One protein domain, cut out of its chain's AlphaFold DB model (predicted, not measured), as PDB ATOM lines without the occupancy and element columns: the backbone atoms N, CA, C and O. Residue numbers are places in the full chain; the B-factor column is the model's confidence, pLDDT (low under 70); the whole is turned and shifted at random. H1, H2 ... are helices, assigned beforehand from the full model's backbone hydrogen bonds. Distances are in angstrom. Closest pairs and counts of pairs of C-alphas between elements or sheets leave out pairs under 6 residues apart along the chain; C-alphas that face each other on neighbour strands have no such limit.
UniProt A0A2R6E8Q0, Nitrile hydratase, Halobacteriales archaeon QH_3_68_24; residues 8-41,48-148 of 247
ATOM      1  N   LEU A   8      41.590  -7.773 164.458       38.62
ATOM      2  CA  LEU A   8      42.745  -8.329 165.183       38.62
ATOM      3  C   LEU A   8      43.719  -9.049 164.237       38.62
ATOM      4  O   LEU A   8      44.928  -8.832 164.298       38.62
ATOM      5  N   HIS A   9      43.188  -9.809 163.274       33.56
ATOM      6  CA  HIS A   9      43.994 -10.566 162.311       33.56
ATOM      7  C   HIS A   9      44.780  -9.672 161.335       33.56
ATOM      8  O   HIS A   9      45.812 -10.073 160.795       33.56
ATOM      9  N   THR A  10      44.309  -8.442 161.107       37.94
ATOM     10  CA  THR A  10      44.981  -7.463 160.244       37.94
ATOM     11  C   THR A  10      46.105  -6.719 160.973       37.94
ATOM     12  O   THR A  10      47.085  -6.350 160.326       37.94
ATOM     13  N   TYR A  11      46.051  -6.573 162.302       39.22
ATOM     14  CA  TYR A  11      47.091  -5.875 163.072       39.22
ATOM     15  C   TYR A  11      48.396  -6.664 163.194       39.22
ATOM     16  O   TYR A  11      49.474  -6.098 162.986       39.22
ATOM     17  N   GLU A  12      48.320  -7.974 163.439       40.19
ATOM     18  CA  GLU A  12      49.518  -8.825 163.471       40.19
ATOM     19  C   GLU A  12      50.259  -8.804 162.129       40.19
ATOM     20  O   GLU A  12      51.483  -8.669 162.089       40.19
ATOM     21  N   SER A  13      49.523  -8.790 161.013       35.22
ATOM     22  CA  SER A  13      50.112  -8.733 159.668       35.22
ATOM     23  C   SER A  13      50.870  -7.425 159.366       35.22
ATOM     24  O   SER A  13      51.782  -7.412 158.534       35.22
ATOM     25  N   VAL A  14      50.545  -6.328 160.064       38.31
ATOM     26  CA  VAL A  14      51.195  -5.015 159.903       38.31
ATOM     27  C   VAL A  14      52.394  -4.862 160.850       38.31
ATOM     28  O   VAL A  14      53.427  -4.319 160.449       38.31
ATOM     29  N   LEU A  15      52.326  -5.403 162.072       41.62
ATOM     30  CA  LEU A  15      53.433  -5.360 163.043       41.62
ATOM     31  C   LEU A  15      54.645  -6.213 162.622       41.62
ATOM     32  O   LEU A  15      55.790  -5.871 162.948       41.62
ATOM     33  N   VAL A  16      54.424  -7.256 161.813       44.59
ATOM     34  CA  VAL A  16      55.484  -8.090 161.209       44.59
ATOM     35  C   VAL A  16      56.394  -7.291 160.254       44.59
ATOM     36  O   VAL A  16      57.516  -7.713 159.983       44.59
ATOM     37  N   ARG A  17      55.990  -6.092 159.798       46.28
ATOM     38  CA  ARG A  17      56.784  -5.241 158.885       46.28
ATOM     39  C   ARG A  17      57.482  -4.038 159.522       46.28
ATOM     40  O   ARG A  17      58.124  -3.285 158.792       46.28
ATOM     41  N   ILE A  18      57.404  -3.835 160.839       51.31
ATOM     42  CA  ILE A  18      58.118  -2.726 161.497       51.31
ATOM     43  C   ILE A  18      59.572  -3.146 161.776       51.31
ATOM     44  O   ILE A  18      59.777  -4.059 162.582       51.31
ATOM     45  N   PRO A  19      60.583  -2.483 161.173       48.91
ATOM     46  CA  PRO A  19      61.994  -2.739 161.452       48.91
ATOM     47  C   PRO A  19      62.303  -2.691 162.951       48.91
ATOM     48  O   PRO A  19      61.856  -1.781 163.645       48.91
ATOM     49  N   GLU A  20      63.141  -3.603 163.435       48.97
ATOM     50  CA  GLU A  20      63.530  -3.726 164.850       48.97
ATOM     51  C   GLU A  20      64.070  -2.413 165.454       48.97
ATOM     52  O   GLU A  20      63.733  -2.036 166.574       48.97
ATOM     53  N   ARG A  21      64.775  -1.609 164.648       42.16
ATOM     54  CA  ARG A  21      65.236  -0.254 165.013       42.16
ATOM     55  C   ARG A  21      64.116   0.755 165.317       42.16
ATOM     56  O   ARG A  21      64.353   1.724 166.028       42.16
ATOM     57  N   LEU A  22      62.915   0.564 164.763       49.09
ATOM     58  CA  LEU A  22      61.723   1.366 165.071       49.09
ATOM     59  C   LEU A  22      60.935   0.792 166.259       49.09
ATOM     60  O   LEU A  22      60.104   1.501 166.818       49.09
ATOM     61  N   ARG A  23      61.234  -0.450 166.670       51.72
ATOM     62  CA  ARG A  23      60.758  -1.059 167.922       51.72
ATOM     63  C   ARG A  23      61.586  -0.595 169.137       51.72
ATOM     64  O   ARG A  23      61.070  -0.580 170.244       51.72
ATOM     65  N   GLN A  24      62.837  -0.159 168.929       46.84
ATOM     66  CA  GLN A  24      63.791   0.300 169.963       46.84
ATOM     67  C   GLN A  24      63.811   1.823 170.225       46.84
ATOM     68  O   GLN A  24      64.834   2.424 170.563       46.84
ATOM     69  N   ARG A  25      62.661   2.475 170.118       52.06
ATOM     70  CA  ARG A  25      62.366   3.626 170.976       52.06
ATOM     71  C   ARG A  25      61.056   3.240 171.643       52.06
ATOM     72  O   ARG A  25      60.147   2.815 170.941       52.06
ATOM     73  N   ARG A  26      60.920   3.341 172.954       64.31
ATOM     74  CA  ARG A  26      60.332   4.545 173.542       64.31
ATOM     75  C   ARG A  26      60.127   4.283 175.029       64.31
ATOM     76  O   ARG A  26      59.704   3.190 175.390       64.31
ATOM     77  N   MET A  27      60.262   5.333 175.809       73.69
ATOM     78  CA  MET A  27      59.169   5.755 176.675       73.69
ATOM     79  C   MET A  27      58.952   7.260 176.371       73.69
ATOM     80  O   MET A  27      59.760   7.819 175.629       73.69
ATOM     81  N   ASP A  28      57.803   7.825 176.736       87.62
ATOM     82  CA  ASP A  28      56.888   8.694 175.952       87.62
ATOM     83  C   ASP A  28      55.899   7.823 175.150       87.62
ATOM     84  O   ASP A  28      55.975   7.668 173.921       87.62
ATOM     85  N   GLY A  29      55.030   7.123 175.885       90.44
ATOM     86  CA  GLY A  29      54.025   6.207 175.346       90.44
ATOM     87  C   GLY A  29      52.604   6.707 175.596       90.44
ATOM     88  O   GLY A  29      52.372   7.513 176.482       90.44
ATOM     89  N   VAL A  30      51.630   6.167 174.857       93.06
ATOM     90  CA  VAL A  30      50.228   6.638 174.904       93.06
ATOM     91  C   VAL A  30      49.533   6.444 176.255       93.06
ATOM     92  O   VAL A  30      48.423   6.910 176.428       93.06
ATOM     93  N   HIS A  31      50.132   5.701 177.186       94.38
ATOM     94  CA  HIS A  31      49.579   5.527 178.527       94.38
ATOM     95  C   HIS A  31      49.662   6.825 179.346       94.38
ATOM     96  O   HIS A  31      48.896   7.000 180.290       94.38
ATOM     97  N   ASP A  32      50.591   7.716 178.993       96.56
ATOM     98  CA  ASP A  32      50.716   9.039 179.582       96.56
ATOM     99  C   ASP A  32      49.840  10.028 178.808       96.56
ATOM    100  O   ASP A  32      50.241  10.609 177.802       96.56
ATOM    101  N   MET A  33      48.581  10.128 179.234       95.62
ATOM    102  CA  MET A  33      47.540  10.913 178.556       95.62
ATOM    103  C   MET A  33      47.236  12.235 179.270       95.62
ATOM    104  O   MET A  33      46.276  12.918 178.911       95.62
ATOM    105  N   GLY A  34      48.010  12.597 180.299       95.81
ATOM    106  CA  GLY A  34      47.789  13.829 181.058       95.81
ATOM    107  C   GLY A  34      47.832  15.058 180.147       95.81
ATOM    108  O   GLY A  34      48.801  15.256 179.421       95.81
ATOM    109  N   GLY A  35      46.766  15.863 180.152       93.38
ATOM    110  CA  GLY A  35      46.653  17.060 179.306       93.38
ATOM    111  C   GLY A  35      46.423  16.796 177.814       93.38
ATOM    112  O   GLY A  35      46.489  17.728 177.019       93.38
ATOM    113  N   THR A  36      46.175  15.549 177.404       94.81
ATOM    114  CA  THR A  36      45.904  15.226 175.998       94.81
ATOM    115  C   THR A  36      44.429  15.448 175.659       94.81
ATOM    116  O   THR A  36      43.548  14.805 176.229       94.81
ATOM    117  N   ASP A  37      44.170  16.318 174.684       93.81
ATOM    118  CA  ASP A  37      42.839  16.543 174.114       93.81
ATOM    119  C   ASP A  37      42.427  15.456 173.106       93.81
ATOM    120  O   ASP A  37      43.252  14.726 172.551       93.81
ATOM    121  N   GLY A  38      41.129  15.410 172.792       94.31
ATOM    122  CA  GLY A  38      40.584  14.589 171.703       94.31
ATOM    123  C   GLY A  38      39.986  13.250 172.131       94.31
ATOM    124  O   GLY A  38      39.607  12.461 171.267       94.31
ATOM    125  N   PHE A  39      39.870  12.999 173.437       92.88
ATOM    126  CA  PHE A  39      39.078  11.891 173.966       92.88
ATOM    127  C   PHE A  39      37.583  12.213 173.964       92.88
ATOM    128  O   PHE A  39      37.172  13.366 174.109       92.88
ATOM    129  N   ASP A  40      36.771  11.166 173.832       92.94
ATOM    130  CA  ASP A  40      35.327  11.264 174.010       92.94
ATOM    131  C   ASP A  40      34.970  11.607 175.470       92.94
ATOM    132  O   ASP A  40      35.754  11.333 176.387       92.94
ATOM    133  N   PRO A  41      33.777  12.181 175.720       94.12
ATOM    134  CA  PRO A  41      33.301  12.424 177.074       94.12
ATOM    135  C   PRO A  41      33.344  11.163 177.942       94.12
ATOM    136  O   PRO A  41      33.034  10.060 177.487       94.12
ATOM    137  N   PRO A  48      29.958  -3.883 186.252       89.00
ATOM    138  CA  PRO A  48      30.446  -4.942 187.124       89.00
ATOM    139  C   PRO A  48      31.982  -4.932 187.144       89.00
ATOM    140  O   PRO A  48      32.614  -4.611 186.141       89.00
ATOM    141  N   TYR A  49      32.607  -5.338 188.253       91.31
ATOM    142  CA  TYR A  49      34.075  -5.453 188.314       91.31
ATOM    143  C   TYR A  49      34.651  -6.368 187.224       91.31
ATOM    144  O   TYR A  49      35.771  -6.153 186.767       91.31
ATOM    145  N   PHE A  50      33.869  -7.377 186.827       94.88
ATOM    146  CA  PHE A  50      34.206  -8.341 185.791       94.88
ATOM    147  C   PHE A  50      32.994  -8.574 184.884       94.88
ATOM    148  O   PHE A  50      31.909  -8.908 185.365       94.88
ATOM    149  N   THR A  51      33.187  -8.431 183.579       92.56
ATOM    150  CA  THR A  51      32.223  -8.724 182.510       92.56
ATOM    151  C   THR A  51      32.383 -10.126 181.939       92.56
ATOM    152  O   THR A  51      31.458 -10.641 181.311       92.56
ATOM    153  N   ALA A  52      33.531 -10.764 182.179       94.00
ATOM    154  CA  ALA A  52      33.823 -12.118 181.730       94.00
ATOM    155  C   ALA A  52      34.726 -12.874 182.717       94.00
ATOM    156  O   ALA A  52      35.508 -12.282 183.460       94.00
ATOM    157  N   ASP A  53      34.657 -14.207 182.703       92.44
ATOM    158  CA  ASP A  53      35.419 -15.050 183.638       92.44
ATOM    159  C   ASP A  53      36.938 -14.944 183.456       92.44
ATOM    160  O   ASP A  53      37.691 -15.093 184.418       92.44
ATOM    161  N   TRP A  54      37.407 -14.661 182.238       92.56
ATOM    162  CA  TRP A  54      38.836 -14.486 181.971       92.56
ATOM    163  C   TRP A  54      39.409 -13.261 182.696       92.56
ATOM    164  O   TRP A  54      40.564 -13.292 183.110       92.56
ATOM    165  N   GLU A  55      38.602 -12.223 182.927       95.81
ATOM    166  CA  GLU A  55      39.024 -11.016 183.642       95.81
ATOM    167  C   GLU A  55      39.303 -11.317 185.118       95.81
ATOM    168  O   GLU A  55      40.267 -10.814 185.690       95.81
ATOM    169  N   ARG A  56      38.522 -12.226 185.722       94.00
ATOM    170  CA  ARG A  56      38.768 -12.722 187.087       94.00
ATOM    171  C   ARG A  56      40.098 -13.462 187.177       94.00
ATOM    172  O   ARG A  56      40.823 -13.307 188.156       94.00
ATOM    173  N   ARG A  57      40.423 -14.255 186.150       91.38
ATOM    174  CA  ARG A  57      41.703 -14.975 186.062       91.38
ATOM    175  C   ARG A  57      42.862 -13.999 185.886       91.38
ATOM    176  O   ARG A  57      43.825 -14.089 186.635       91.38
ATOM    177  N   ALA A  58      42.740 -13.040 184.966       94.50
ATOM    178  CA  ALA A  58      43.742 -11.996 184.760       94.50
ATOM    179  C   ALA A  58      43.988 -11.188 186.044       94.50
ATOM    180  O   ALA A  58      45.135 -10.963 186.417       94.50
ATOM    181  N   PHE A  59      42.930 -10.823 186.771       94.44
ATOM    182  CA  PHE A  59      43.057 -10.158 188.066       94.44
ATOM    183  C   PHE A  59      43.816 -11.014 189.086       94.44
ATOM    184  O   PHE A  59      44.767 -10.533 189.696       94.44
ATOM    185  N   ALA A  60      43.443 -12.290 189.237       91.50
ATOM    186  CA  ALA A  60      44.075 -13.207 190.188       91.50
ATOM    187  C   ALA A  60      45.554 -13.498 189.871       91.50
ATOM    188  O   ALA A  60      46.327 -13.813 190.779       91.50
ATOM    189  N   MET A  61      45.974 -13.363 188.608       92.69
ATOM    190  CA  MET A  61      47.377 -13.531 188.220       92.69
ATOM    191  C   MET A  61      48.293 -12.496 188.878       92.69
ATOM    192  O   MET A  61      49.404 -12.858 189.246       92.69
ATOM    193  N   LEU A  62      47.859 -11.247 189.077       93.38
ATOM    194  CA  LEU A  62      48.734 -10.209 189.633       93.38
ATOM    195  C   LEU A  62      49.247 -10.541 191.048       93.38
ATOM    196  O   LEU A  62      50.462 -10.674 191.199       93.38
ATOM    197  N   PRO A  63      48.389 -10.733 192.076       91.94
ATOM    198  CA  PRO A  63      48.870 -11.082 193.411       91.94
ATOM    199  C   PRO A  63      49.569 -12.446 193.428       91.94
ATOM    200  O   PRO A  63      50.496 -12.636 194.204       91.94
ATOM    201  N   SER A  64      49.199 -13.372 192.536       91.19
ATOM    202  CA  SER A  64      49.877 -14.669 192.425       91.19
ATOM    203  C   SER A  64      51.319 -14.539 191.929       91.19
ATOM    204  O   SER A  64      52.197 -15.230 192.433       91.19
ATOM    205  N   LEU A  65      51.566 -13.689 190.929       92.19
ATOM    206  CA  LEU A  65      52.896 -13.490 190.351       92.19
ATOM    207  C   LEU A  65      53.780 -12.633 191.252       92.19
ATOM    208  O   LEU A  65      54.962 -12.935 191.394       92.19
ATOM    209  N   VAL A  66      53.213 -11.607 191.888       91.06
ATOM    210  CA  VAL A  66      53.954 -10.823 192.881       91.06
ATOM    211  C   VAL A  66      54.280 -11.671 194.107       91.06
ATOM    212  O   VAL A  66      55.431 -11.702 194.514       91.06
ATOM    213  N   GLY A  67      53.315 -12.394 194.680       88.06
ATOM    214  CA  GLY A  67      53.537 -13.186 195.897       88.06
ATOM    215  C   GLY A  67      54.568 -14.312 195.744       88.06
ATOM    216  O   GLY A  67      55.010 -14.886 196.733       88.06
ATOM    217  N   GLN A  68      54.949 -14.631 194.504       87.69
ATOM    218  CA  GLN A  68      55.998 -15.590 194.156       87.69
ATOM    219  C   GLN A  68      57.296 -14.912 193.681       87.69
ATOM    220  O   GLN A  68      58.159 -15.587 193.123       87.69
ATOM    221  N   ASP A  69      57.414 -13.590 193.841       89.06
ATOM    222  CA  ASP A  69      58.543 -12.767 193.392       89.06
ATOM    223  C   ASP A  69      58.871 -12.925 191.893       89.06
ATOM    224  O   ASP A  69      60.007 -12.741 191.455       89.06
ATOM    225  N   VAL A  70      57.871 -13.274 191.073       92.69
ATOM    226  CA  VAL A  70      58.050 -13.449 189.623       92.69
ATOM    227  C   VAL A  70      58.115 -12.100 188.917       92.69
ATOM    228  O   VAL A  70      58.830 -11.964 187.926       92.69
ATOM    229  N   ILE A  71      57.344 -11.125 189.399       94.69
ATOM    230  CA  ILE A  71      57.324  -9.740 188.921       94.69
ATOM    231  C   ILE A  71      57.103  -8.798 190.103       94.69
ATOM    232  O   ILE A  71      56.492  -9.177 191.099       94.69
ATOM    233  N   ASN A  72      57.477  -7.533 189.941       94.06
ATOM    234  CA  ASN A  72      57.037  -6.450 190.815       94.06
ATOM    235  C   ASN A  72      56.071  -5.474 190.116       94.06
ATOM    236  O   ASN A  72      55.906  -5.465 188.893       94.06
ATOM    237  N   MET A  73      55.437  -4.596 190.897       94.88
ATOM    238  CA  MET A  73      54.437  -3.646 190.390       94.88
ATOM    239  C   MET A  73      54.987  -2.613 189.394       94.88
ATOM    240  O   MET A  73      54.221  -2.062 188.601       94.88
ATOM    241  N   HIS A  74      56.283  -2.307 189.425       96.38
ATOM    242  CA  HIS A  74      56.918  -1.394 188.469       96.38
ATOM    243  C   HIS A  74      57.232  -2.110 187.150       96.38
ATOM    244  O   HIS A  74      56.957  -1.560 186.086       96.38
ATOM    245  N   GLU A  75      57.688  -3.367 187.200       97.12
ATOM    246  CA  GLU A  75      57.808  -4.226 186.011       97.12
ATOM    247  C   GLU A  75      56.454  -4.432 185.330       97.12
ATOM    248  O   GLU A  75      56.353  -4.300 184.111       97.12
ATOM    249  N   PHE A  76      55.399  -4.689 186.113       97.62
ATOM    250  CA  PHE A  76      54.032  -4.832 185.610       97.62
ATOM    251  C   PHE A  76      53.572  -3.598 184.823       97.62
ATOM    252  O   PHE A  76      53.171  -3.719 183.663       97.62
ATOM    253  N   ARG A  77      53.692  -2.401 185.419       97.56
ATOM    254  CA  ARG A  77      53.364  -1.136 184.737       97.56
ATOM    255  C   ARG A  77      54.191  -0.974 183.469       97.56
ATOM    256  O   ARG A  77      53.625  -0.757 182.402       97.56
ATOM    257  N   HIS A  78      55.497  -1.210 183.546       97.31
ATOM    258  CA  HIS A  78      56.367  -1.150 182.377       97.31
ATOM    259  C   HIS A  78      56.006  -2.170 181.282       97.31
ATOM    260  O   HIS A  78      56.202  -1.923 180.090       97.31
ATOM    261  N   GLY A  79      55.459  -3.329 181.647       96.12
ATOM    262  CA  GLY A  79      54.886  -4.292 180.710       96.12
ATOM    263  C   GLY A  79      53.695  -3.709 179.944       96.12
ATOM    264  O   GLY A  79      53.680  -3.768 178.712       96.12
ATOM    265  N   VAL A  80      52.750  -3.087 180.656       97.00
ATOM    266  CA  VAL A  80      51.574  -2.414 180.068       97.00
ATOM    267  C   VAL A  80      51.993  -1.274 179.136       97.00
ATOM    268  O   VAL A  80      51.505  -1.169 178.010       97.00
ATOM    269  N   GLU A  81      52.957  -0.454 179.552       96.31
ATOM    270  CA  GLU A  81      53.467   0.691 178.781       96.31
ATOM    271  C   GLU A  81      54.042   0.280 177.413       96.31
ATOM    272  O   GLU A  81      54.043   1.065 176.460       96.31
ATOM    273  N   ARG A  82      54.487  -0.978 177.295       93.81
ATOM    274  CA  ARG A  82      55.075  -1.580 176.088       93.81
ATOM    275  C   ARG A  82      54.071  -2.364 175.229       93.81
ATOM    276  O   ARG A  82      54.481  -3.025 174.271       93.81
ATOM    277  N   MET A  83      52.770  -2.285 175.522       90.44
ATOM    278  CA  MET A  83      51.703  -2.970 174.774       90.44
ATOM    279  C   MET A  83      51.523  -2.437 173.338       90.44
ATOM    280  O   MET A  83      51.062  -3.157 172.452       90.44
ATOM    281  N   GLY A  84      51.928  -1.188 173.093       88.75
ATOM    282  CA  GLY A  84      51.734  -0.491 171.822       88.75
ATOM    283  C   GLY A  84      50.418   0.288 171.791       88.75
ATOM    284  O   GLY A  84      49.382  -0.181 172.257       88.75
ATOM    285  N   GLY A  85      50.463   1.502 171.235       89.88
ATOM    286  CA  GLY A  85      49.418   2.491 171.502       89.88
ATOM    287  C   GLY A  85      48.031   2.147 170.965       89.88
ATOM    288  O   GLY A  85      47.037   2.401 171.635       89.88
ATOM    289  N   VAL A  86      47.948   1.501 169.799       91.19
ATOM    290  CA  VAL A  86      46.642   1.092 169.264       91.19
ATOM    291  C   VAL A  86      46.009   0.022 170.140       91.19
ATOM    292  O   VAL A  86      44.834   0.136 170.471       91.19
ATOM    293  N   ARG A  87      46.776  -1.002 170.535       91.56
ATOM    294  CA  ARG A  87      46.260  -2.071 171.392       91.56
ATOM    295  C   ARG A  87      45.807  -1.477 172.729       91.56
ATOM    296  O   ARG A  87      44.666  -1.690 173.104       91.56
ATOM    297  N   TYR A  88      46.623  -0.615 173.341       94.62
ATOM    298  CA  TYR A  88      46.276   0.087 174.583       94.62
ATOM    299  C   TYR A  88      44.918   0.810 174.511       94.62
ATOM    300  O   TYR A  88      44.072   0.605 175.377       94.62
ATOM    301  N   LEU A  89      44.675   1.599 173.459       94.38
ATOM    302  CA  LEU A  89      43.448   2.395 173.318       94.38
ATOM    303  C   LEU A  89      42.220   1.606 172.832       94.38
ATOM    304  O   LEU A  89      41.106   2.111 172.925       94.38
ATOM    305  N   SER A  90      42.398   0.405 172.269       93.81
ATOM    306  CA  SER A  90      41.311  -0.351 171.619       93.81
ATOM    307  C   SER A  90      40.937  -1.659 172.314       93.81
ATOM    308  O   SER A  90      40.002  -2.329 171.872       93.81
ATOM    309  N   THR A  91      41.631  -2.037 173.390       94.31
ATOM    310  CA  THR A  91      41.340  -3.261 174.149       94.31
ATOM    311  C   THR A  91      40.782  -2.972 175.545       94.31
ATOM    312  O   THR A  91      41.167  -1.970 176.148       94.31
ATOM    313  N   PRO A  92      39.946  -3.870 176.106       94.12
ATOM    314  CA  PRO A  92      39.491  -3.786 177.494       94.12
ATOM    315  C   PRO A  92      40.635  -3.722 178.512       94.12
ATOM    316  O   PRO A  92      41.729  -4.223 178.272       94.12
ATOM    317  N   TYR A  93      40.362  -3.178 179.695       95.44
ATOM    318  CA  TYR A  93      41.369  -2.956 180.739       95.44
ATOM    319  C   TYR A  93      42.181  -4.212 181.107       95.44
ATOM    320  O   TYR A  93      43.410  -4.170 181.156       95.44
ATOM    321  N   TYR A  94      41.527  -5.360 181.310       97.19
ATOM    322  CA  TYR A  94      42.234  -6.589 181.691       97.19
ATOM    323  C   TYR A  94      43.061  -7.212 180.551       97.19
ATOM    324  O   TYR A  94      43.938  -8.031 180.822       97.19
ATOM    325  N   GLU A  95      42.876  -6.792 179.292       96.44
ATOM    326  CA  GLU A  95      43.798  -7.164 178.204       96.44
ATOM    327  C   GLU A  95      45.174  -6.533 178.413       96.44
ATOM    328  O   GLU A  95      46.190  -7.140 178.070       96.44
ATOM    329  N   HIS A  96      45.237  -5.332 179.006       97.62
ATOM    330  CA  HIS A  96      46.509  -4.684 179.341       97.62
ATOM    331  C   HIS A  96      47.313  -5.555 180.305       97.62
ATOM    332  O   HIS A  96      48.518  -5.733 180.128       97.62
ATOM    333  N   TRP A  97      46.626  -6.153 181.282       97.94
ATOM    334  CA  TRP A  97      47.231  -7.034 182.276       97.94
ATOM    335  C   TRP A  97      47.775  -8.303 181.625       97.94
ATOM    336  O   TRP A  97      48.939  -8.643 181.827       97.94
ATOM    337  N   LEU A  98      46.971  -8.965 180.785       95.06
ATOM    338  CA  LEU A  98      47.399 -10.164 180.061       95.06
ATOM    339  C   LEU A  98      48.606  -9.895 179.156       95.06
ATOM    340  O   LEU A  98      49.560 -10.671 179.179       95.06
ATOM    341  N   ALA A  99      48.606  -8.781 178.419       93.81
ATOM    342  CA  ALA A  99      49.733  -8.398 177.573       93.81
ATOM    343  C   ALA A  99      51.020  -8.154 178.384       93.81
ATOM    344  O   ALA A  99      52.115  -8.493 177.926       93.81
ATOM    345  N   ALA A 100      50.903  -7.590 179.590       96.75
ATOM    346  CA  ALA A 100      52.033  -7.423 180.497       96.75
ATOM    347  C   ALA A 100      52.529  -8.772 181.040       96.75
ATOM    348  O   ALA A 100      53.730  -9.025 181.003       96.75
ATOM    349  N   PHE A 101      51.633  -9.660 181.489       96.75
ATOM    350  CA  PHE A 101      52.016 -10.977 182.010       96.75
ATOM    351  C   PHE A 101      52.663 -11.858 180.950       96.75
ATOM    352  O   PHE A 101      53.718 -12.423 181.210       96.75
ATOM    353  N   GLU A 102      52.077 -11.952 179.756       94.69
ATOM    354  CA  GLU A 102      52.646 -12.713 178.641       94.69
ATOM    355  C   GLU A 102      54.097 -12.294 178.385       94.69
ATOM    356  O   GLU A 102      55.001 -13.128 178.335       94.69
ATOM    357  N   ARG A 103      54.332 -10.981 178.301       94.75
ATOM    358  CA  ARG A 103      55.663 -10.417 178.101       94.75
ATOM    359  C   ARG A 103      56.603 -10.732 179.262       94.75
ATOM    360  O   ARG A 103      57.695 -11.234 179.021       94.75
ATOM    361  N   LEU A 104      56.207 -10.425 180.496       96.12
ATOM    362  CA  LEU A 104      57.082 -10.540 181.666       96.12
ATOM    363  C   LEU A 104      57.413 -11.996 181.996       96.12
ATOM    364  O   LEU A 104      58.552 -12.299 182.325       96.12
ATOM    365  N   LEU A 105      56.462 -12.918 181.837       96.00
ATOM    366  CA  LEU A 105      56.714 -14.347 182.021       96.00
ATOM    367  C   LEU A 105      57.732 -14.886 181.010       96.00
ATOM    368  O   LEU A 105      58.507 -15.783 181.343       96.00
ATOM    369  N   VAL A 106      57.750 -14.343 179.789       95.56
ATOM    370  CA  VAL A 106      58.764 -14.679 178.783       95.56
ATOM    371  C   VAL A 106      60.104 -14.010 179.092       95.56
ATOM    372  O   VAL A 106      61.134 -14.681 179.063       95.56
ATOM    373  N   GLU A 107      60.106 -12.713 179.409       94.75
ATOM    374  CA  GLU A 107      61.321 -11.944 179.727       94.75
ATOM    375  C   GLU A 107      62.045 -12.501 180.966       94.75
ATOM    376  O   GLU A 107      63.271 -12.611 180.953       94.75
ATOM    377  N   ASN A 108      61.294 -12.962 181.970       94.31
ATOM    378  CA  ASN A 108      61.825 -13.570 183.195       94.31
ATOM    379  C   ASN A 108      62.085 -15.084 183.056       94.31
ATOM    380  O   ASN A 108      62.460 -15.743 184.022       94.31
ATOM    381  N   GLY A 109      61.905 -15.656 181.858       94.31
ATOM    382  CA  GLY A 109      62.244 -17.051 181.560       94.31
ATOM    383  C   GLY A 109      61.330 -18.100 182.202       94.31
ATOM    384  O   GLY A 109      61.676 -19.280 182.207       94.31
ATOM    385  N   ILE A 110      60.166 -17.695 182.715       94.00
ATOM    386  CA  ILE A 110      59.176 -18.589 183.333       94.00
ATOM    387  C   ILE A 110      58.486 -19.451 182.271       94.00
ATOM    388  O   ILE A 110      58.251 -20.643 182.475       94.00
ATOM    389  N   VAL A 111      58.182 -18.862 181.112       93.25
ATOM    390  CA  VAL A 111      57.632 -19.563 179.944       93.25
ATOM    391  C   VAL A 111      58.381 -19.149 178.681       93.25
ATOM    392  O   VAL A 111      58.899 -18.046 178.581       93.25
ATOM    393  N   SER A 112      58.434 -20.025 177.676       94.69
ATOM    394  CA  SER A 112      58.959 -19.639 176.355       94.69
ATOM    395  C   SER A 112      57.841 -19.086 175.471       94.69
ATOM    396  O   SER A 112      56.721 -19.593 175.526       94.69
ATOM    397  N   ALA A 113      58.154 -18.128 174.591       92.38
ATOM    398  CA  ALA A 113      57.202 -17.620 173.594       92.38
ATOM    399  C   ALA A 113      56.565 -18.760 172.774       92.38
ATOM    400  O   ALA A 113      55.350 -18.843 172.650       92.38
ATOM    401  N   ALA A 114      57.372 -19.737 172.349       92.69
ATOM    402  CA  ALA A 114      56.881 -20.910 171.627       92.69
ATOM    403  C   ALA A 114      55.926 -21.791 172.462       92.69
ATOM    404  O   ALA A 114      55.103 -22.511 171.903       92.69
ATOM    405  N   ALA A 115      56.047 -21.807 173.795       90.88
ATOM    406  CA  ALA A 115      55.100 -22.518 174.654       90.88
ATOM    407  C   ALA A 115      53.759 -21.783 174.761       90.88
ATOM    408  O   ALA A 115      52.724 -22.448 174.795       90.88
ATOM    409  N   VAL A 116      53.781 -20.447 174.780       90.06
ATOM    410  CA  VAL A 116      52.570 -19.616 174.728       90.06
ATOM    411  C   VAL A 116      51.847 -19.833 173.398       90.06
ATOM    412  O   VAL A 116      50.682 -20.218 173.413       90.06
ATOM    413  N   GLU A 117      52.555 -19.716 172.269       90.19
ATOM    414  CA  GLU A 117      52.002 -19.933 170.921       90.19
ATOM    415  C   GLU A 117      51.357 -21.318 170.781       90.19
ATOM    416  O   GLU A 117      50.195 -21.425 170.400       90.19
ATOM    417  N   ARG A 118      52.051 -22.390 171.197       88.56
ATOM    418  CA  ARG A 118      51.484 -23.750 171.150       88.56
ATOM    419  C   ARG A 118      50.200 -23.896 171.967       88.56
ATOM    420  O   ARG A 118      49.313 -24.647 171.569       88.56
ATOM    421  N   ARG A 119      50.111 -23.240 173.130       87.19
ATOM    422  CA  ARG A 119      48.900 -23.277 173.965       87.19
ATOM    423  C   ARG A 119      47.773 -22.452 173.357       87.19
ATOM    424  O   ARG A 119      46.627 -22.877 173.444       87.19
ATOM    425  N   LEU A 120      48.087 -21.323 172.726       88.00
ATOM    426  CA  LEU A 120      47.112 -20.517 172.000       88.00
ATOM    427  C   LEU A 120      46.540 -21.282 170.798       88.00
ATOM    428  O   LEU A 120      45.323 -21.343 170.651       88.00
ATOM    429  N   ASP A 121      47.387 -21.935 169.998       88.88
ATOM    430  CA  ASP A 121      46.947 -22.761 168.866       88.88
ATOM    431  C   ASP A 121      46.031 -23.906 169.322       88.88
ATOM    432  O   ASP A 121      44.998 -24.169 168.706       88.88
ATOM    433  N   ALA A 122      46.379 -24.564 170.433       86.12
ATOM    434  CA  ALA A 122      45.536 -25.594 171.031       86.12
ATOM    435  C   ALA A 122      44.185 -25.030 171.509       86.12
ATOM    436  O   ALA A 122      43.161 -25.660 171.264       86.12
ATOM    437  N   ALA A 123      44.186 -23.843 172.131       84.56
ATOM    438  CA  ALA A 123      42.987 -23.161 172.629       84.56
ATOM    439  C   ALA A 123      42.033 -22.704 171.516       84.56
ATOM    440  O   ALA A 123      40.821 -22.671 171.720       84.56
ATOM    441  N   LEU A 124      42.584 -22.275 170.376       86.00
ATOM    442  CA  LEU A 124      41.819 -21.804 169.219       86.00
ATOM    443  C   LEU A 124      41.311 -22.953 168.339       86.00
ATOM    444  O   LEU A 124      40.355 -22.764 167.585       86.00
ATOM    445  N   GLY A 125      41.952 -24.121 168.407       83.69
ATOM    446  CA  GLY A 125      41.439 -25.357 167.823       83.69
ATOM    447  C   GLY A 125      40.397 -26.046 168.712       83.69
ATOM    448  O   GLY A 125      40.009 -25.546 169.760       83.69
ATOM    449  N   ASP A 126      39.994 -27.256 168.320       75.81
ATOM    450  CA  ASP A 126      39.162 -28.148 169.152       75.81
ATOM    451  C   ASP A 126      40.009 -28.957 170.163       75.81
ATOM    452  O   ASP A 126      39.624 -30.048 170.593       75.81
ATOM    453  N   GLY A 127      41.218 -28.482 170.477       65.50
ATOM    454  CA  GLY A 127      42.132 -29.149 171.395       65.50
ATOM    455  C   GLY A 127      41.703 -28.937 172.841       65.50
ATOM    456  O   GLY A 127      41.386 -27.819 173.242       65.50
ATOM    457  N   ASP A 128      41.716 -29.998 173.646       70.19
ATOM    458  CA  ASP A 128      41.478 -29.861 175.082       70.19
ATOM    459  C   ASP A 128      42.682 -29.161 175.731       70.19
ATOM    460  O   ASP A 128      43.833 -29.588 175.564       70.19
ATOM    461  N   LEU A 129      42.432 -28.055 176.431       72.81
ATOM    462  CA  LEU A 129      43.476 -27.351 177.163       72.81
ATOM    463  C   LEU A 129      43.728 -28.080 178.473       72.81
ATOM    464  O   LEU A 129      42.890 -28.080 179.371       72.81
ATOM    465  N   ASP A 130      44.925 -28.641 178.604       73.75
ATOM    466  CA  ASP A 130      45.366 -29.187 179.876       73.75
ATOM    467  C   ASP A 130      45.588 -28.056 180.895       73.75
ATOM    468  O   ASP A 130      46.612 -27.365 180.893       73.75
ATOM    469  N   LEU A 131      44.592 -27.867 181.762       74.12
ATOM    470  CA  LEU A 131      44.622 -26.950 182.899       74.12
ATOM    471  C   LEU A 131      45.018 -27.659 184.202       74.12
ATOM    472  O   LEU A 131      44.815 -27.096 185.271       74.12
ATOM    473  N   SER A 132      45.584 -28.872 184.148       64.31
ATOM    474  CA  SER A 132      45.923 -29.677 185.337       64.31
ATOM    475  C   SER A 132      47.098 -29.151 186.180       64.31
ATOM    476  O   SER A 132      47.575 -29.839 187.085       64.31
ATOM    477  N   GLY A 133      47.557 -27.920 185.933       65.56
ATOM    478  CA  GLY A 133      48.457 -27.220 186.845       65.56
ATOM    479  C   GLY A 133      47.748 -26.942 188.169       65.56
ATOM    480  O   GLY A 133      46.597 -26.519 188.174       65.56
ATOM    481  N   GLY A 134      48.420 -27.206 189.290       66.81
ATOM    482  CA  GLY A 134      47.876 -26.862 190.601       66.81
ATOM    483  C   GLY A 134      47.626 -25.359 190.710       66.81
ATOM    484  O   GLY A 134      48.418 -24.560 190.203       66.81
ATOM    485  N   ASP A 135      46.533 -24.989 191.372       70.25
ATOM    486  CA  ASP A 135      46.277 -23.597 191.721       70.25
ATOM    487  C   ASP A 135      47.397 -23.076 192.640       70.25
ATOM    488  O   ASP A 135      47.935 -23.846 193.450       70.25
ATOM    489  N   PRO A 136      47.766 -21.783 192.544       71.62
ATOM    490  CA  PRO A 136      48.610 -21.175 193.561       71.62
ATOM    491  C   PRO A 136      47.945 -21.351 194.928       71.62
ATOM    492  O   PRO A 136      46.716 -21.330 195.046       71.62
ATOM    493  N   ASP A 137      48.756 -21.534 195.968       81.19
ATOM    494  CA  ASP A 137      48.238 -21.692 197.321       81.19
ATOM    495  C   ASP A 137      47.400 -20.463 197.708       81.19
ATOM    496  O   ASP A 137      47.903 -19.341 197.789       81.19
ATOM    497  N   ALA A 138      46.103 -20.678 197.933       82.88
ATOM    498  CA  ALA A 138      45.156 -19.598 198.181       82.88
ATOM    499  C   ALA A 138      45.512 -18.795 199.442       82.88
ATOM    500  O   ALA A 138      45.252 -17.591 199.491       82.88
ATOM    501  N   ALA A 139      46.125 -19.437 200.444       84.69
ATOM    502  CA  ALA A 139      46.586 -18.753 201.649       84.69
ATOM    503  C   ALA A 139      47.741 -17.793 201.336       84.69
ATOM    504  O   ALA A 139      47.694 -16.640 201.756       84.69
ATOM    505  N   THR A 140      48.716 -18.224 200.532       82.25
ATOM    506  CA  THR A 140      49.817 -17.376 200.052       82.25
ATOM    507  C   THR A 140      49.299 -16.171 199.265       82.25
ATOM    508  O   THR A 140      49.669 -15.039 199.565       82.25
ATOM    509  N   VAL A 141      48.382 -16.384 198.313       86.00
ATOM    510  CA  VAL A 141      47.795 -15.284 197.521       86.00
ATOM    511  C   VAL A 141      47.024 -14.302 198.410       86.00
ATOM    512  O   VAL A 141      47.121 -13.092 198.220       86.00
ATOM    513  N   THR A 142      46.276 -14.809 199.395       87.69
ATOM    514  CA  THR A 142      45.525 -13.970 200.342       87.69
ATOM    515  C   THR A 142      46.471 -13.134 201.198       87.69
ATOM    516  O   THR A 142      46.274 -11.927 201.297       87.69
ATOM    517  N   ALA A 143      47.539 -13.736 201.727       86.00
ATOM    518  CA  ALA A 143      48.548 -13.021 202.502       86.00
ATOM    519  C   ALA A 143      49.209 -11.900 201.684       86.00
ATOM    520  O   ALA A 143      49.311 -10.782 202.166       86.00
ATOM    521  N   THR A 144      49.551 -12.139 200.410       87.06
ATOM    522  CA  THR A 144      50.093 -11.083 199.527       87.06
ATOM    523  C   THR A 144      49.137  -9.897 199.364       87.06
ATOM    524  O   THR A 144      49.573  -8.750 199.268       87.06
ATOM    525  N   ILE A 145      47.827 -10.154 199.306       87.75
ATOM    526  CA  ILE A 145      46.818  -9.092 199.223       87.75
ATOM    527  C   ILE A 145      46.739  -8.327 200.550       87.75
ATOM    528  O   ILE A 145      46.664  -7.099 200.534       87.75
ATOM    529  N   GLU A 146      46.748  -9.039 201.677       88.12
ATOM    530  CA  GLU A 146      46.624  -8.468 203.024       88.12
ATOM    531  C   GLU A 146      47.857  -7.658 203.446       88.12
ATOM    532  O   GLU A 146      47.705  -6.563 203.990       88.12
ATOM    533  N   ASP A 147      49.060  -8.152 203.149       83.75
ATOM    534  CA  ASP A 147      50.327  -7.474 203.442       83.75
ATOM    535  C   ASP A 147      50.502  -6.197 202.601       83.75
ATOM    536  O   ASP A 147      51.185  -5.250 203.001       83.75
ATOM    537  N   GLY A 148      49.856  -6.148 201.432       79.75
ATOM    538  CA  GLY A 148      49.970  -5.040 200.496       79.75
ATOM    539  C   GLY A 148      51.387  -4.895 199.933       79.75
ATOM    540  O   GLY A 148      52.210  -5.802 199.982       79.75
TER     541      GLY A 148
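What this domain is: This is residues 8 to 41 and 48 to 148 of the 247 residues of the protein "Nitrile hydratase" of Halobacteriales archaeon QH_3_68_24 (UniProt A0A2R6E8Q0). A loosely joined cluster of helices gathers round H6 as its core, with H4 crossing it and residues 55 to 59 of H3 packing on its first part. H8 packs on the last part of H3, away from H6, while H5 and H7 fold back near H6; H1 and H2 touch no helix, and residues 16 to 22 and 33 to 41 stick out. The printed part has 135 residues with eight named helices, H1 to H8 along the chain, and no named strand: all helix. It is only just compact, close to loose, with a radius of gyration of the C-alphas of 16.9 A and spans of 44 by 38 by 31 A.

How they stand to each other: H1, residues 8 to 15, and H2, residues 20 to 23, are apart. H3, residues 53 to 66, touches H6, residues 93 to 107, with residues 55 to 59 alone; the closest C-alphas, of Glu 55 and Tyr 94, are 5.8 A apart, at a steep tilt of 44 degrees, the same way. H4, residues 73 to 81, touches H6 about perpendicular, only just, at 72 degrees; the closest C-alphas are those of Gly 79 and Ala 100, 4.2 A. H5, residues 85 to 90, is close to H6 but not clearly touching: the closest C-alphas, of Tyr 88 and His 96, are 6.7 A apart. H7, residues 113 to 124, is likewise close to H6 but not clearly touching, with C-alphas 106 and 113 the closest at 6.2 A; they run opposite ways at a steep tilt of 42 degrees. H8, residues 138 to 147, touches residues 63 to 66 of H3, with the C-alphas of Ser 64 and Val 141 closest at 5.5 A; the tilt of 68 degrees is only just steep. Every O i to N i+4 pair is within hydrogen-bond range in H4, H5, H7 and H8, against 2 of 4 in H1, 8 of 10 in H3 and 10 of 11 in H6; H2 is too short for such a pair.

Where its parts are: H1 begins at C-alpha 8 (42.745, -8.329, 165.183). From first to last C-alpha H3 measures 21.1 A, H4 12.4 A, H6 21.9 A, H7 16.5 A and H8 14.2 A. H6 begins at C-alpha 93 (41.369, -2.956, 180.739), and H8 ends at C-alpha 147 (50.327, -7.474, 203.442).

The domain as a whole: The C-alphas farthest apart, of Asp 37 and Ser 132, are 47.7 A apart. Residues 42 to 47 are not printed, and C-alphas 41 and 48 stand 20.3 A apart across that cut. The link from H7 to H8 is long, with 13 residues. pLDDT is under 70 in residues 8 to 26, 127 and 132 to 134.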